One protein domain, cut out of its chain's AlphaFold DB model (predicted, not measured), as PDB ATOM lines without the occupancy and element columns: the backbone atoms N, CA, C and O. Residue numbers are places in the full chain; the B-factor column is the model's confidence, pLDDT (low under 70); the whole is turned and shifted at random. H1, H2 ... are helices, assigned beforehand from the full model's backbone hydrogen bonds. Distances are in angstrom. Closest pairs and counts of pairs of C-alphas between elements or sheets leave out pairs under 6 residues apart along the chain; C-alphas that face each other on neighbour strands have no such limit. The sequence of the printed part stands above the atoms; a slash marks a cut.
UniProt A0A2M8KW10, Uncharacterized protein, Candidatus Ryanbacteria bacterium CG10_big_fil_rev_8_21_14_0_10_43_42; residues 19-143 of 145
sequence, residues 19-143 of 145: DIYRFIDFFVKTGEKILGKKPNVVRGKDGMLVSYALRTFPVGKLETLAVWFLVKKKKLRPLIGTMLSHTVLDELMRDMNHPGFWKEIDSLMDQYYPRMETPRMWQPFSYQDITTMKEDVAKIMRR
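This is residues 19 to 143 of the 145 residues of an uncharacterized protein of Candidatus Ryanbacteria bacterium CG10_big_fil_rev_8_21_14_0_10_43_42 (UniProt A0A2M8KW10). Picture a compact cluster of helices with H3 in the middle: H1 runs side by side with it, and H6 crosses it. On the side of H3 away from H6, H7 lies between H2 and H5, side by side with both, and a long loop, residues 113 to 126, runs from H6 over to H7. The printed part has 125 residues with seven named helices, H1 to H7, and no named strand; the class is all helix. Its radius of gyration of the C-alphas is 13.6 A, and it spans 38 by 31 by 28 A.

Find C-alpha 19 at (150.409, 135.261, 138.916); from there H1 runs 23.3 A to residue 35. Next come H2, residues 45 to 56, 17.7 A, and H3, residues 59 to 72, 19.8 A. H4 is residues 80 to 83, H5 residues 86 to 95, and H6 residues 101 to 112, 16.4 A. H7, residues 127 to 141, runs 21.1 A to C-alpha 141 at (134.914, 147.268, 147.110).

H1 touches H3 at a shallow tilt of 21 degrees, the same way; the closest C-alphas, Gly 31 and Leu 70, are 6.2 A apart. Residues 64 to 68 of H3 touch H6, about perpendicular at 86 degrees, closest at C-alphas 68 and 105, 6.7 A. Residues 46 to 50 of H2 touch H4, closest at C-alphas 46 and 80, 6.2 A. H7 touches H2 at 29 degrees, closest at C-alphas 129 and 56, 6.4 A, and H5 at 13 degrees, closest at C-alphas 134 and 86, 5.7 A; both are shallow tilts, opposite ways. H3 and H7 are apart. Every O i to N i+4 pair is within hydrogen-bond range in H1, H3, H5, H6 and H7; H2 has 6 of 8, and H4 is too short for one.

The C-alphas of Met 116 and Arg 143, the two farthest apart, are 39.5 A from each other. The printed part has no cut, and the link from H6 to H7 is long. Look there for low confidence: residues 115 to 124 have pLDDT under 70.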
ATOM      1  N   ASP A  19     150.113 133.834 139.014       86.94
ATOM      2  CA  ASP A  19     150.409 135.261 138.916       86.94
ATOM      3  C   ASP A  19     149.926 136.068 140.123       86.94
ATOM      4  O   ASP A  19     150.565 137.049 140.498       86.94
ATOM      5  N   ILE A  20     148.837 135.642 140.776       89.75
ATOM      6  CA  ILE A  20     148.339 136.305 141.987       89.75
ATOM      7  C   ILE A  20     149.372 136.170 143.102       89.75
ATOM      8  O   ILE A  20     149.722 137.155 143.749       89.75
ATOM      9  N   TYR A  21     149.874 134.952 143.320       89.81
ATOM     10  CA  TYR A  21     150.883 134.701 144.345       89.81
ATOM     11  C   TYR A  21     152.198 135.391 144.013       89.81
ATOM     12  O   TYR A  21     152.771 136.023 144.898       89.81
ATOM     13  N   ARG A  22     152.634 135.329 142.747       91.38
ATOM     14  CA  ARG A  22     153.837 136.023 142.277       91.38
ATOM     15  C   ARG A  22     153.765 137.518 142.574       91.38
ATOM     16  O   ARG A  22     154.691 138.063 143.163       91.38
ATOM     17  N   PHE A  23     152.654 138.163 142.224       93.00
ATOM     18  CA  PHE A  23     152.494 139.591 142.464       93.00
ATOM     19  C   PHE A  23     152.422 139.937 143.960       93.00
ATOM     20  O   PHE A  23     153.040 140.905 144.394       93.00
ATOM     21  N   ILE A  24     151.687 139.165 144.768       93.44
ATOM     22  CA  ILE A  24     151.601 139.421 146.216       93.44
ATOM     23  C   ILE A  24     152.978 139.268 146.873       93.44
ATOM     24  O   ILE A  24     153.364 140.113 147.679       93.44
ATOM     25  N   ASP A  25     153.727 138.222 146.520       92.75
ATOM     26  CA  ASP A  25     155.092 138.011 147.009       92.75
ATOM     27  C   ASP A  25     156.015 139.163 146.593       92.75
ATOM     28  O   ASP A  25     156.719 139.729 147.433       92.75
ATOM     29  N   PHE A  26     155.932 139.593 145.329       93.19
ATOM     30  CA  PHE A  26     156.631 140.776 144.836       93.19
ATOM     31  C   PHE A  26     156.291 142.029 145.653       93.19
ATOM     32  O   PHE A  26     157.197 142.731 146.100       93.19
ATOM     33  N   PHE A  27     155.004 142.309 145.876       94.25
ATOM     34  CA  PHE A  27     154.542 143.487 146.609       94.25
ATOM     35  C   PHE A  27     155.086 143.504 148.040       94.25
ATOM     36  O   PHE A  27     155.547 144.537 148.524       94.25
ATOM     37  N   VAL A  28     155.073 142.348 148.705       94.25
ATOM     38  CA  VAL A  28     155.573 142.190 150.072       94.25
ATOM     39  C   VAL A  28     157.084 142.404 150.135       94.25
ATOM     40  O   VAL A  28     157.530 143.251 150.907       94.25
ATOM     41  N   LYS A  29     157.860 141.696 149.306       93.31
ATOM     42  CA  LYS A  29     159.330 141.797 149.281       93.31
ATOM     43  C   LYS A  29     159.799 143.202 148.917       93.31
ATOM     44  O   LYS A  29     160.678 143.769 149.562       93.31
ATOM     45  N   THR A  30     159.180 143.786 147.898       92.81
ATOM     46  CA  THR A  30     159.511 145.130 147.416       92.81
ATOM     47  C   THR A  30     159.108 146.194 148.432       92.81
ATOM     48  O   THR A  30     159.873 147.119 148.697       92.81
ATOM     49  N   GLY A  31     157.942 146.043 149.063       92.56
ATOM     50  CA  GLY A  31     157.506 146.940 150.126       92.56
ATOM     51  C   GLY A  31     158.400 146.875 151.357       92.56
ATOM     52  O   GLY A  31     158.734 147.921 151.904       92.56
ATOM     53  N   GLU A  32     158.865 145.688 151.743       93.69
ATOM     54  CA  GLU A  32     159.841 145.527 152.823       93.69
ATOM     55  C   GLU A  32     161.169 146.219 152.494       93.69
ATOM     56  O   GLU A  32     161.672 146.987 153.313       93.69
ATOM     57  N   LYS A  33     161.674 146.065 151.261       92.25
ATOM     58  CA  LYS A  33     162.895 146.736 150.782       92.25
ATOM     59  C   LYS A  33     162.773 148.268 150.754       92.25
ATOM     60  O   LYS A  33     163.725 148.958 151.102       92.25
ATOM     61  N   ILE A  34     161.631 148.812 150.326       92.50
ATOM     62  CA  ILE A  34     161.436 150.268 150.160       92.50
ATOM     63  C   ILE A  34     161.056 150.957 151.475       92.50
ATOM     64  O   ILE A  34     161.494 152.078 151.737       92.50
ATOM     65  N   LEU A  35     160.196 150.325 152.275       90.94
ATOM     66  CA  LEU A  35     159.608 150.926 153.475       90.94
ATOM     67  C   LEU A  35     160.316 150.502 154.764       90.94
ATOM     68  O   LEU A  35     159.990 151.039 155.821       90.94
ATOM     69  N   GLY A  36     161.217 149.515 154.701       89.50
ATOM     70  CA  GLY A  36     161.851 148.908 155.875       89.50
ATOM     71  C   GLY A  36     160.878 148.117 156.754       89.50
ATOM     72  O   GLY A  36     161.204 147.776 157.886       89.50
ATOM     73  N   LYS A  37     159.656 147.860 156.270       89.12
ATOM     74  CA  LYS A  37     158.623 147.110 156.988       89.12
ATOM     75  C   LYS A  37     157.765 146.309 156.027       89.12
ATOM     76  O   LYS A  37     157.419 146.785 154.945       89.12
ATOM     77  N   LYS A  38     157.363 145.120 156.464       89.19
ATOM     78  CA  LYS A  38     156.524 144.220 155.681       89.19
ATOM     79  C   LYS A  38     155.114 144.808 155.480       89.19
ATOM     80  O   LYS A  38     154.435 145.092 156.470       89.19
ATOM     81  N   PRO A  39     154.646 144.989 154.231       90.75
ATOM     82  CA  PRO A  39     153.266 145.374 153.950       90.75
ATOM     83  C   PRO A  39     152.266 144.354 154.504       90.75
ATOM     84  O   PRO A  39     152.520 143.149 154.483       90.75
ATOM     85  N   ASN A  40     151.112 144.829 154.976       88.31
ATOM     86  CA  ASN A  40     150.048 143.937 155.432       88.31
ATOM     87  C   ASN A  40     149.235 143.434 154.231       88.31
ATOM     88  O   ASN A  40     148.831 144.231 153.385       88.31
ATOM     89  N   VAL A  41     148.975 142.126 154.182       89.31
ATOM     90  CA  VAL A  41     148.190 141.476 153.126       89.31
ATOM     91  C   VAL A  41     147.007 140.755 153.758       89.31
ATOM     92  O   VAL A  41     147.168 139.837 154.562       89.31
ATOM     93  N   VAL A  42     145.799 141.145 153.363       87.19
ATOM     94  CA  VAL A  42     144.552 140.537 153.821       87.19
ATOM     95  C   VAL A  42     144.219 139.351 152.923       87.19
ATOM     96  O   VAL A  42     143.787 139.504 151.775       87.19
ATOM     97  N   ARG A  43     144.401 138.137 153.461       82.62
ATOM     98  CA  ARG A  43     144.102 136.885 152.753       82.62
ATOM     99  C   ARG A  43     142.662 136.889 152.227       82.62
ATOM    100  O   ARG A  43     141.731 137.326 152.897       82.62
ATOM    101  N   GLY A  44     142.477 136.390 151.008       85.88
ATOM    102  CA  GLY A  44     141.179 136.377 150.330       85.88
ATOM    103  C   GLY A  44     140.858 137.712 149.661       85.88
ATOM    104  O   GLY A  44     140.756 137.748 148.437       85.88
ATOM    105  N   LYS A  45     140.763 138.805 150.432       87.25
ATOM    106  CA  LYS A  45     140.446 140.142 149.897       87.25
ATOM    107  C   LYS A  45     141.487 140.610 148.881       87.25
ATOM    108  O   LYS A  45     141.135 140.891 147.737       87.25
ATOM    109  N   ASP A  46     142.759 140.639 149.268       88.81
ATOM    110  CA  ASP A  46     143.817 141.125 148.380       88.81
ATOM    111  C   ASP A  46     144.062 140.157 147.222       88.81
ATOM    112  O   ASP A  46     144.263 140.590 146.095       88.81
ATOM    113  N   GLY A  47     143.923 138.846 147.447       89.62
ATOM    114  CA  GLY A  47     143.969 137.855 146.366       89.62
ATOM    115  C   GLY A  47     142.878 138.078 145.314       89.62
ATOM    116  O   GLY A  47     143.132 137.939 144.118       89.62
ATOM    117  N   MET A  48     141.675 138.475 145.740       89.69
ATOM    118  CA  MET A  48     140.596 138.840 144.826       89.69
ATOM    119  C   MET A  48     140.926 140.130 144.073       89.69
ATOM    120  O   MET A  48     140.842 140.136 142.851       89.69
ATOM    121  N   LEU A  49     141.356 141.186 144.768       90.56
ATOM    122  CA  LEU A  49     141.739 142.454 144.135       90.56
ATOM    123  C   LEU A  49     142.832 142.262 143.080       90.56
ATOM    124  O   LEU A  49     142.681 142.728 141.955       90.56
ATOM    125  N   VAL A  50     143.883 141.506 143.406       91.44
ATOM    126  CA  VAL A  50     144.954 141.162 142.463       91.44
ATOM    127  C   VAL A  50     144.405 140.343 141.302       91.44
ATOM    128  O   VAL A  50     144.694 140.657 140.156       91.44
ATOM    129  N   SER A  51     143.561 139.339 141.557       90.56
ATOM    130  CA  SER A  51     142.961 138.538 140.484       90.56
ATOM    131  C   SER A  51     142.185 139.374 139.470       90.56
ATOM    132  O   SER A  51     142.158 139.001 138.300       90.56
ATOM    133  N   TYR A  52     141.509 140.436 139.907       87.06
ATOM    134  CA  TYR A  52     140.806 141.347 139.007       87.06
ATOM    135  C   TYR A  52     141.765 142.308 138.332       87.06
ATOM    136  O   TYR A  52     141.677 142.484 137.122       87.06
ATOM    137  N   ALA A  53     142.720 142.857 139.080       88.56
ATOM    138  CA  ALA A  53     143.715 143.735 138.500       88.56
ATOM    139  C   ALA A  53     144.496 143.041 137.371       88.56
ATOM    140  O   ALA A  53     144.741 143.635 136.326       88.56
ATOM    141  N   LEU A  54     144.781 141.749 137.533       88.44
ATOM    142  CA  LEU A  54     145.449 140.927 136.528       88.44
ATOM    143  C   LEU A  54     144.628 140.654 135.259       88.44
ATOM    144  O   LEU A  54     145.183 140.176 134.275       88.44
ATOM    145  N   ARG A  55     143.321 140.951 135.244       85.94
ATOM    146  CA  ARG A  55     142.509 140.892 134.012       85.94
ATOM    147  C   ARG A  55     142.782 142.073 133.086       85.94
ATOM    148  O   ARG A  55     142.614 141.943 131.881       85.94
ATOM    149  N   THR A  56     143.200 143.195 133.663       82.00
ATOM    150  CA  THR A  56     143.418 144.467 132.965       82.00
ATOM    151  C   THR A  56     144.907 144.735 132.772       82.00
ATOM    152  O   THR A  56     145.342 145.213 131.729       82.00
ATOM    153  N   PHE A  57     145.716 144.390 133.774       81.12
ATOM    154  CA  PHE A  57     147.156 144.586 133.777       81.12
ATOM    155  C   PHE A  57     147.897 143.249 133.807       81.12
ATOM    156  O   PHE A  57     147.758 142.504 134.773       81.12
ATOM    157  N   PRO A  58     148.778 142.965 132.831       85.31
ATOM    158  CA  PRO A  58     149.798 141.940 132.998       85.31
ATOM    159  C   PRO A  58     150.604 142.176 134.281       85.31
ATOM    160  O   PRO A  58     150.796 143.321 134.697       85.31
ATOM    161  N   VAL A  59     151.135 141.105 134.876       86.88
ATOM    162  CA  VAL A  59     151.850 141.172 136.163       86.88
ATOM    163  C   VAL A  59     152.929 142.254 136.177       86.88
ATOM    164  O   VAL A  59     152.951 143.050 137.105       86.88
ATOM    165  N   GLY A  60     153.740 142.376 135.121       85.75
ATOM    166  CA  GLY A  60     154.796 143.396 135.055       85.75
ATOM    167  C   GLY A  60     154.285 144.843 135.111       85.75
ATOM    168  O   GLY A  60     154.945 145.719 135.678       85.75
ATOM    169  N   LYS A  61     153.082 145.113 134.583       87.50
ATOM    170  CA  LYS A  61     152.425 146.418 134.755       87.50
ATOM    171  C   LYS A  61     152.032 146.611 136.221       87.50
ATOM    172  O   LYS A  61     152.298 147.658 136.801       87.50
ATOM    173  N   LEU A  62     151.458 145.588 136.850       90.44
ATOM    174  CA  LEU A  62     151.048 145.656 138.251       90.44
ATOM    175  C   LEU A  62     152.248 145.814 139.206       90.44
ATOM    176  O   LEU A  62     152.179 146.582 140.161       90.44
ATOM    177  N   GLU A  63     153.372 145.157 138.914       91.94
ATOM    178  CA  GLU A  63     154.652 145.318 139.619       91.94
ATOM    179  C   GLU A  63     155.180 146.753 139.507       91.94
ATOM    180  O   GLU A  63     155.590 147.349 140.502       91.94
ATOM    181  N   THR A  64     155.091 147.343 138.312       90.75
ATOM    182  CA  THR A  64     155.478 148.742 138.079       90.75
ATOM    183  C   THR A  64     154.615 149.706 138.898       90.75
ATOM    184  O   THR A  64     155.135 150.618 139.545       90.75
ATOM    185  N   LEU A  65     153.298 149.466 138.942       92.31
ATOM    186  CA  LEU A  65     152.371 150.232 139.778       92.31
ATOM    187  C   LEU A  65     152.731 150.119 141.265       92.31
ATOM    188  O   LEU A  65     152.729 151.121 141.983       92.31
ATOM    189  N   ALA A  66     153.065 148.913 141.720       93.94
ATOM    190  CA  ALA A  66     153.463 148.667 143.098       93.94
ATOM    191  C   ALA A  66     154.738 149.427 143.475       93.94
ATOM    192  O   ALA A  66     154.757 150.071 144.522       93.94
ATOM    193  N   VAL A  67     155.769 149.418 142.626       93.50
ATOM    194  CA  VAL A  67     157.003 150.181 142.879       93.50
ATOM    195  C   VAL A  67     156.708 151.673 142.975       93.50
ATOM    196  O   VAL A  67     157.067 152.296 143.974       93.50
ATOM    197  N   TRP A  68     155.993 152.241 141.999       94.38
ATOM    198  CA  TRP A  68     155.607 153.654 142.044       94.38
ATOM    199  C   TRP A  68     154.848 153.991 143.329       94.38
ATOM    200  O   TRP A  68     155.205 154.939 144.029       94.38
ATOM    201  N   PHE A  69     153.845 153.188 143.689       95.62
ATOM    202  CA  PHE A  69     153.035 153.406 144.882       95.62
ATOM    203  C   PHE A  69     153.874 153.362 146.163       95.62
ATOM    204  O   PHE A  69     153.793 154.273 146.988       95.62
ATOM    205  N   LEU A  70     154.719 152.343 146.321       94.62
ATOM    206  CA  LEU A  70     155.548 152.164 147.512       94.62
ATOM    207  C   LEU A  70     156.599 153.277 147.656       94.62
ATOM    208  O   LEU A  70     156.902 153.695 148.775       94.62
ATOM    209  N   VAL A  71     157.129 153.798 146.544       94.00
ATOM    210  CA  VAL A  71     158.116 154.889 146.555       94.00
ATOM    211  C   VAL A  71     157.461 156.256 146.749       94.00
ATOM    212  O   VAL A  71     157.936 157.057 147.554       94.00
ATOM    213  N   LYS A  72     156.381 156.549 146.019       94.19
ATOM    214  CA  LYS A  72     155.781 157.891 145.963       94.19
ATOM    215  C   LYS A  72     154.728 158.122 147.032       94.19
ATOM    216  O   LYS A  72     154.547 159.252 147.479       94.19
ATOM    217  N   LYS A  73     154.040 157.071 147.475       93.62
ATOM    218  CA  LYS A  73     152.911 157.166 148.410       93.62
ATOM    219  C   LYS A  73     153.259 156.612 149.793       93.62
ATOM    220  O   LYS A  73     152.410 156.046 150.469       93.62
ATOM    221  N   LYS A  74     154.489 156.852 150.268       90.06
ATOM    222  CA  LYS A  74     155.001 156.394 151.583       90.06
ATOM    223  C   LYS A  74     154.147 156.809 152.789       90.06
ATOM    224  O   LYS A  74     154.211 156.166 153.833       90.06
ATOM    225  N   LYS A  75     153.368 157.890 152.662       89.88
ATOM    226  CA  LYS A  75     152.440 158.372 153.701       89.88
ATOM    227  C   LYS A  75     151.153 157.543 153.783       89.88
ATOM    228  O   LYS A  75     150.474 157.580 154.804       89.88
ATOM    229  N   LEU A  76     150.806 156.815 152.722       90.75
ATOM    230  CA  LEU A  76     149.640 155.941 152.691       90.75
ATOM    231  C   LEU A  76     149.968 154.580 153.310       90.75
ATOM    232  O   LEU A  76     151.122 154.155 153.390       90.75
ATOM    233  N   ARG A  77     148.927 153.868 153.751       90.50
ATOM    234  CA  ARG A  77     149.092 152.490 154.223       90.50
ATOM    235  C   ARG A  77     149.495 151.606 153.036       90.50
ATOM    236  O   ARG A  77     148.799 151.645 152.022       90.50
ATOM    237  N   PRO A  78     150.559 150.790 153.149       92.69
ATOM    238  CA  PRO A  78     151.036 149.953 152.053       92.69
ATOM    239  C   PRO A  78     150.147 148.713 151.905       92.69
ATOM    240  O   PRO A  78     150.529 147.608 152.274       92.69
ATOM    241  N   LEU A  79     148.923 148.912 151.428       93.50
ATOM    242  CA  LEU A  79     147.941 147.861 151.177       93.50
ATOM    243  C   LEU A  79     147.659 147.801 149.680       93.50
ATOM    244  O   LEU A  79     147.549 148.845 149.032       93.50
ATOM    245  N   ILE A  80     147.441 146.598 149.151       93.50
ATOM    246  CA  ILE A  80     147.074 146.409 147.740       93.50
ATOM    247  C   ILE A  80     145.772 147.156 147.421       93.50
ATOM    248  O   ILE A  80     145.688 147.860 146.418       93.50
ATOM    249  N   GLY A  81     144.776 147.098 148.309       92.00
ATOM    250  CA  GLY A  81     143.543 147.875 148.142       92.00
ATOM    251  C   GLY A  81     143.744 149.395 148.151       92.00
ATOM    252  O   GLY A  81     143.006 150.102 147.474       92.00
ATOM    253  N   THR A  82     144.745 149.910 148.872       92.50
ATOM    254  CA  THR A  82     145.071 151.346 148.856       92.50
ATOM    255  C   THR A  82     145.756 151.729 147.549       92.50
ATOM    256  O   THR A  82     145.361 152.717 146.936       92.50
ATOM    257  N   MET A  83     146.710 150.919 147.085       94.81
ATOM    258  CA  MET A  83     147.358 151.085 145.780       94.81
ATOM    259  C   MET A  83     146.339 151.127 144.633       94.81
ATOM    260  O   MET A  83     146.472 151.922 143.712       94.81
ATOM    261  N   LEU A  84     145.308 150.284 144.706       93.56
ATOM    262  CA  LEU A  84     144.253 150.177 143.696       93.56
ATOM    263  C   LEU A  84     143.071 151.137 143.926       93.56
ATOM    264  O   LEU A  84     142.074 151.074 143.207       93.56
ATOM    265  N   SER A  85     143.142 152.010 144.932       92.19
ATOM    266  CA  SER A  85     142.068 152.966 145.212       92.19
ATOM    267  C   SER A  85     141.936 154.008 144.098       92.19
ATOM    268  O   SER A  85     142.913 154.355 143.436       92.19
ATOM    269  N   HIS A  86     140.727 154.550 143.919       90.56
ATOM    270  CA  HIS A  86     140.466 155.578 142.901       90.56
ATOM    271  C   HIS A  86     141.401 156.772 143.030       90.56
ATOM    272  O   HIS A  86     141.963 157.189 142.029       90.56
ATOM    273  N   THR A  87     141.616 157.262 144.251       91.56
ATOM    274  CA  THR A  87     142.496 158.403 144.516       91.56
ATOM    275  C   THR A  87     143.921 158.142 144.036       91.56
ATOM    276  O   THR A  87     144.496 158.973 143.344       91.56
ATOM    277  N   VAL A  88     144.478 156.967 144.345       93.81
ATOM    278  CA  VAL A  88     145.844 156.616 143.934       93.81
ATOM    279  C   VAL A  88     145.935 156.436 142.417       93.81
ATOM    280  O   VAL A  88     146.899 156.888 141.807       93.81
ATOM    281  N   LEU A  89     144.925 155.826 141.794       92.69
ATOM    282  CA  LEU A  89     144.877 155.658 140.341       92.69
ATOM    283  C   LEU A  89     144.685 156.995 139.598       92.69
ATOM    284  O   LEU A  89     145.284 157.189 138.545       92.69
ATOM    285  N   ASP A  90     143.925 157.938 140.155       91.38
ATOM    286  CA  ASP A  90     143.782 159.292 139.604       91.38
ATOM    287  C   ASP A  90     145.079 160.095 139.705       91.38
ATOM    288  O   ASP A  90     145.445 160.811 138.774       91.38
ATOM    289  N   GLU A  91     145.803 159.960 140.816       93.19
ATOM    290  CA  GLU A  91     147.133 160.551 140.958       93.19
ATOM    291  C   GLU A  91     148.120 159.955 139.952       93.19
ATOM    292  O   GLU A  91     148.872 160.703 139.334       93.19
ATOM    293  N   LEU A  92     148.076 158.639 139.719       91.25
ATOM    294  CA  LEU A  92     148.896 157.996 138.692       91.25
ATOM    295  C   LEU A  92     148.614 158.578 137.301       91.25
ATOM    296  O   LEU A  92     149.553 158.906 136.584       91.25
ATOM    297  N   MET A  93     147.339 158.741 136.926       89.44
ATOM    298  CA  MET A  93     146.961 159.322 135.628       89.44
ATOM    299  C   MET A  93     147.514 160.738 135.454       89.44
ATOM    300  O   MET A  93     147.977 161.089 134.373       89.44
ATOM    301  N   ARG A  94     147.496 161.549 136.519       90.31
ATOM    302  CA  ARG A  94     148.087 162.895 136.497       90.31
ATOM    303  C   ARG A  94     149.602 162.830 136.350       90.31
ATOM    304  O   ARG A  94     150.151 163.513 135.488       90.31
ATOM    305  N   ASP A  95     150.253 161.982 137.144       89.81
ATOM    306  CA  ASP A  95     151.709 161.855 137.157       89.81
ATOM    307  C   ASP A  95     152.248 161.357 135.807       89.81
ATOM    308  O   ASP A  95     153.283 161.832 135.344       89.81
ATOM    309  N   MET A  96     151.508 160.482 135.117       88.56
ATOM    310  CA  MET A  96     151.863 159.964 133.790       88.56
ATOM    311  C   MET A  96     152.014 161.031 132.701       88.56
ATOM    312  O   MET A  96     152.706 160.783 131.710       88.56
ATOM    313  N   ASN A  97     151.395 162.204 132.866       85.19
ATOM    314  CA  ASN A  97     151.539 163.321 131.931       85.19
ATOM    315  C   ASN A  97     152.792 164.159 132.179       85.19
ATOM    316  O   ASN A  97     153.141 164.989 131.337       85.19
ATOM    317  N   HIS A  98     153.448 164.004 133.331       88.56
ATOM    318  CA  HIS A  98     154.602 164.829 133.643       88.56
ATOM    319  C   HIS A  98     155.813 164.434 132.784       88.56
ATOM    320  O   HIS A  98     156.142 163.246 132.665       88.56
ATOM    321  N   PRO A  99     156.529 165.422 132.210       85.75
ATOM    322  CA  PRO A  99     157.782 165.164 131.519       85.75
ATOM    323  C   PRO A  99     158.759 164.420 132.433       85.75
ATOM    324  O   PRO A  99     159.026 164.843 133.554       85.75
ATOM    325  N   GLY A 100     159.291 163.295 131.958       85.31
ATOM    326  CA  GLY A 100     160.254 162.489 132.711       85.31
ATOM    327  C   GLY A 100     159.650 161.458 133.667       85.31
ATOM    328  O   GLY A 100     160.413 160.642 134.179       85.31
ATOM    329  N   PHE A 101     158.322 161.405 133.839       88.56
ATOM    330  CA  PHE A 101     157.668 160.393 134.679       88.56
ATOM    331  C   PHE A 101     158.114 158.970 134.323       88.56
ATOM    332  O   PHE A 101     158.564 158.217 135.181       88.56
ATOM    333  N   TRP A 102     158.068 158.612 133.038       86.00
ATOM    334  CA  TRP A 102     158.435 157.266 132.594       86.00
ATOM    335  C   TRP A 102     159.910 156.940 132.824       86.00
ATOM    336  O   TRP A 102     160.224 155.834 133.248       86.00
ATOM    337  N   LYS A 103     160.798 157.922 132.639       86.94
ATOM    338  CA  LYS A 103     162.231 157.768 132.921       86.94
ATOM    339  C   LYS A 103     162.483 157.540 134.411       86.94
ATOM    340  O   LYS A 103     163.349 156.748 134.780       86.94
ATOM    341  N   GLU A 104     161.731 158.228 135.267       89.75
ATOM    342  CA  GLU A 104     161.790 158.000 136.705       89.75
ATOM    343  C   GLU A 104     161.309 156.590 137.060       89.75
ATOM    344  O   GLU A 104     162.001 155.881 137.783       89.75
ATOM    345  N   ILE A 105     160.157 156.167 136.532       89.06
ATOM    346  CA  ILE A 105     159.625 154.819 136.760       89.06
ATOM    347  C   ILE A 105     160.643 153.748 136.377       89.06
ATOM    348  O   ILE A 105     160.851 152.819 137.151       89.06
ATOM    349  N   ASP A 106     161.289 153.886 135.226       86.81
ATOM    350  CA  ASP A 106     162.318 152.950 134.768       86.81
ATOM    351  C   ASP A 106     163.501 152.890 135.731       86.81
ATOM    352  O   ASP A 106     163.864 151.816 136.201       86.81
ATOM    353  N   SER A 107     163.989 154.056 136.165       88.88
ATOM    354  CA  SER A 107     165.063 154.150 137.160       88.88
ATOM    355  C   SER A 107     164.676 153.481 138.490       88.88
ATOM    356  O   SER A 107     165.491 152.808 139.120       88.88
ATOM    357  N   LEU A 108     163.419 153.639 138.925       89.94
ATOM    358  CA  LEU A 108     162.904 152.988 140.131       89.94
ATOM    359  C   LEU A 108     162.795 151.472 139.957       89.94
ATOM    360  O   LEU A 108     163.104 150.725 140.890       89.94
ATOM    361  N   MET A 109     162.355 151.011 138.785       87.19
ATOM    362  CA  MET A 109     162.309 149.587 138.474       87.19
ATOM    363  C   MET A 109     163.714 148.995 138.490       87.19
ATOM    364  O   MET A 109     163.902 147.999 139.175       87.19
ATOM    365  N   ASP A 110     164.704 149.630 137.869       86.69
ATOM    366  CA  ASP A 110     166.092 149.155 137.881       86.69
ATOM    367  C   ASP A 110     166.680 149.094 139.295       86.69
ATOM    368  O   ASP A 110     167.344 148.126 139.670       86.69
ATOM    369  N   GLN A 111     166.389 150.094 140.129       87.44
ATOM    370  CA  GLN A 111     166.891 150.151 141.501       87.44
ATOM    371  C   GLN A 111     166.284 149.060 142.399       87.44
ATOM    372  O   GLN A 111     166.973 148.416 143.207       87.44
ATOM    373  N   TYR A 112     164.965 148.879 142.331       84.56
ATOM    374  CA  TYR A 112     164.253 148.017 143.274       84.56
ATOM    375  C   TYR A 112     164.028 146.605 142.748       84.56
ATOM    376  O   TYR A 112     164.005 145.675 143.558       84.56
ATOM    377  N   TYR A 113     163.965 146.449 141.430       79.69
ATOM    378  CA  TYR A 113     163.703 145.208 140.718       79.69
ATOM    379  C   TYR A 113     164.482 145.148 139.387       79.69
ATOM    380  O   TYR A 113     163.868 145.215 138.317       79.69
ATOM    381  N   PRO A 114     165.826 145.030 139.435       70.44
ATOM    382  CA  PRO A 114     166.653 144.941 138.236       70.44
ATOM    383  C   PRO A 114     166.219 143.725 137.416       70.44
ATOM    384  O   PRO A 114     166.383 142.576 137.837       70.44
ATOM    385  N   ARG A 115     165.584 143.976 136.270       65.38
ATOM    386  CA  ARG A 115     165.052 142.923 135.399       65.38
ATOM    387  C   ARG A 115     166.192 142.410 134.522       65.38
ATOM    388  O   ARG A 115     166.962 143.204 134.000       65.38
ATOM    389  N   MET A 116     166.290 141.091 134.337       56.69
ATOM    390  CA  MET A 116     167.308 140.508 133.445       56.69
ATOM    391  C   MET A 116     167.039 140.828 131.966       56.69
ATOM    392  O   MET A 116     167.972 140.907 131.177       56.69
ATOM    393  N   GLU A 117     165.775 141.061 131.600       52.59
ATOM    394  CA  GLU A 117     165.356 141.429 130.248       52.59
ATOM    395  C   GLU A 117     164.276 142.516 130.331       52.59
ATOM    396  O   GLU A 117     163.136 142.270 130.734       52.59
ATOM    397  N   THR A 118     164.623 143.751 129.979       51.56
ATOM    398  CA  THR A 118     163.645 144.826 129.766       51.56
ATOM    399  C   THR A 118     163.359 144.964 128.274       51.56
ATOM    400  O   THR A 118     164.283 145.265 127.509       51.56
ATOM    401  N   PRO A 119     162.095 144.888 127.825       51.97
ATOM    402  CA  PRO A 119     161.697 145.671 126.666       51.97
ATOM    403  C   PRO A 119     162.004 147.136 126.999       51.97
ATOM    404  O   PRO A 119     161.552 147.626 128.035       51.97
ATOM    405  N   ARG A 120     162.794 147.821 126.161       52.16
ATOM    406  CA  ARG A 120     163.041 149.267 126.292       52.16
ATOM    407  C   ARG A 120     161.687 149.966 126.421       52.16
ATOM    408  O   ARG A 120     160.894 149.883 125.488       52.16
ATOM    409  N   MET A 121     161.431 150.570 127.583       53.53
ATOM    410  CA  MET A 121     160.266 151.392 127.933       53.53
ATOM    411  C   MET A 121     159.312 151.708 126.770       53.53
ATOM    412  O   MET A 121     159.566 152.592 125.951       53.53
ATOM    413  N   TRP A 122     158.156 151.054 126.770       59.19
ATOM    414  CA  TRP A 122     156.948 151.561 126.131       59.19
ATOM    415  C   TRP A 122     155.948 151.798 127.255       59.19
ATOM    416  O   TRP A 122     155.828 150.941 128.129       59.19
ATOM    417  N   GLN A 123     155.317 152.976 127.282       67.31
ATOM    418  CA  GLN A 123     154.370 153.417 128.311       67.31
ATOM    419  C   GLN A 123     153.494 152.246 128.792       67.31
ATOM    420  O   GLN A 123     152.597 151.817 128.065       67.31
ATOM    421  N   PRO A 124     153.752 151.673 129.985       66.38
ATOM    422  CA  PRO A 124     153.092 150.442 130.382       66.38
ATOM    423  C   PRO A 124     151.598 150.652 130.599       66.38
ATOM    424  O   PRO A 124     150.851 149.699 130.456       66.38
ATOM    425  N   PHE A 125     151.129 151.860 130.905       74.56
ATOM    426  CA  PHE A 125     149.717 152.115 131.190       74.56
ATOM    427  C   PHE A 125     149.102 153.051 130.153       74.56
ATOM    428  O   PHE A 125     149.680 154.093 129.844       74.56
ATOM    429  N   SER A 126     147.901 152.713 129.679       79.50
ATOM    430  CA  SER A 126     147.023 153.659 128.987       79.50
ATOM    431  C   SER A 126     146.008 154.272 129.964       79.50
ATOM    432  O   SER A 126     145.685 153.689 131.004       79.50
ATOM    433  N   TYR A 127     145.452 155.434 129.616       81.19
ATOM    434  CA  TYR A 127     144.332 156.044 130.347       81.19
ATOM    435  C   TYR A 127     143.121 155.112 130.455       81.19
ATOM    436  O   TYR A 127     142.448 155.056 131.490       81.19
ATOM    437  N   GLN A 128     142.856 154.363 129.385       84.69
ATOM    438  CA  GLN A 128     141.758 153.408 129.320       84.69
ATOM    439  C   GLN A 128     141.986 152.239 130.278       84.69
ATOM    440  O   GLN A 128     141.051 151.822 130.965       84.69
ATOM    441  N   ASP A 129     143.227 151.757 130.386       84.00
ATOM    442  CA  ASP A 129     143.557 150.675 131.309       84.00
ATOM    443  C   ASP A 129     143.282 151.106 132.761       84.00
ATOM    444  O   ASP A 129     142.677 150.362 133.536       84.00
ATOM    445  N   ILE A 130     143.680 152.332 133.131       84.25
ATOM    446  CA  ILE A 130     143.478 152.849 134.492       84.25
ATOM    447  C   ILE A 130     141.994 153.086 134.775       84.25
ATOM    448  O   ILE A 130     141.506 152.730 135.847       84.25
ATOM    449  N   THR A 131     141.249 153.621 133.807       86.75
ATOM    450  CA  THR A 131     139.797 153.822 133.938       86.75
ATOM    451  C   THR A 131     139.074 152.490 134.158       86.75
ATOM    452  O   THR A 131     138.298 152.355 135.104       86.75
ATOM    453  N   THR A 132     139.415 151.470 133.366       87.12
ATOM    454  CA  THR A 132     138.867 150.112 133.509       87.12
ATOM    455  C   THR A 132     139.199 149.526 134.885       87.12
ATOM    456  O   THR A 132     138.334 148.962 135.558       87.12
ATOM    457  N   MET A 133     140.434 149.725 135.360       86.19
ATOM    458  CA  MET A 133     140.848 149.292 136.696       86.19
ATOM    459  C   MET A 133     140.007 149.931 137.803       86.19
ATOM    460  O   MET A 133     139.559 149.240 138.719       86.19
ATOM    461  N   LYS A 134     139.777 151.247 137.725       87.44
ATOM    462  CA  LYS A 134     138.959 151.970 138.705       87.44
ATOM    463  C   LYS A 134     137.563 151.360 138.800       87.44
ATOM    464  O   LYS A 134     137.074 151.126 139.908       87.44
ATOM    465  N   GLU A 135     136.922 151.085 137.670       86.38
ATOM    466  CA  GLU A 135     135.583 150.492 137.650       86.38
ATOM    467  C   GLU A 135     135.554 149.097 138.278       86.38
ATOM    468  O   GLU A 135     134.689 148.800 139.107       86.38
ATOM    469  N   ASP A 136     136.515 148.247 137.927       84.12
ATOM    470  CA  ASP A 136     136.557 146.870 138.411       84.12
ATOM    471  C   ASP A 136     136.867 146.783 139.904       84.12
ATOM    472  O   ASP A 136     136.206 146.038 140.635       84.12
ATOM    473  N   VAL A 137     137.791 147.608 140.399       82.94
ATOM    474  CA  VAL A 137     138.079 147.692 141.835       82.94
ATOM    475  C   VAL A 137     136.868 148.232 142.597       82.94
ATOM    476  O   VAL A 137     136.523 147.697 143.655       82.94
ATOM    477  N   ALA A 138     136.159 149.230 142.057       84.00
ATOM    478  CA  ALA A 138     134.952 149.766 142.686       84.00
ATOM    479  C   ALA A 138     133.847 148.709 142.831       84.00
ATOM    480  O   ALA A 138     133.225 148.620 143.892       84.00
ATOM    481  N   LYS A 139     133.624 147.866 141.811       82.62
ATOM    482  CA  LYS A 139     132.644 146.762 141.875       82.62
ATOM    483  C   LYS A 139     132.944 145.793 143.021       82.62
ATOM    484  O   LYS A 139     132.020 145.300 143.661       82.62
ATOM    485  N   ILE A 140     134.222 145.522 143.284       79.25
ATOM    486  CA  ILE A 140     134.653 144.617 144.356       79.25
ATOM    487  C   ILE A 140     134.498 145.292 145.713       79.25
ATOM    488  O   ILE A 140     133.929 144.700 146.622       79.25
ATOM    489  N   MET A 141     134.968 146.533 145.846       76.31
ATOM    490  CA  MET A 141     134.914 147.268 147.110       76.31
ATOM    491  C   MET A 141     133.473 147.446 147.604       76.31
ATOM    492  O   MET A 141     133.226 147.283 148.796       76.31
ATOM    493  N   ARG A 142     132.505 147.635 146.694       78.06
ATOM    494  CA  ARG A 142     131.064 147.655 147.013       78.06
ATOM    495  C   ARG A 142     130.522 146.347 147.599       78.06
ATOM    496  O   ARG A 142     129.484 146.375 148.235       78.06
ATOM    497  N   ARG A 143     131.182 145.202 147.384       72.56
ATOM    498  CA  ARG A 143     130.785 143.911 147.987       72.56
ATOM    499  C   ARG A 143     131.331 143.711 149.402       72.56
ATOM    500  O   ARG A 143     130.932 142.763 150.066       72.56
TER     501      ARG A 143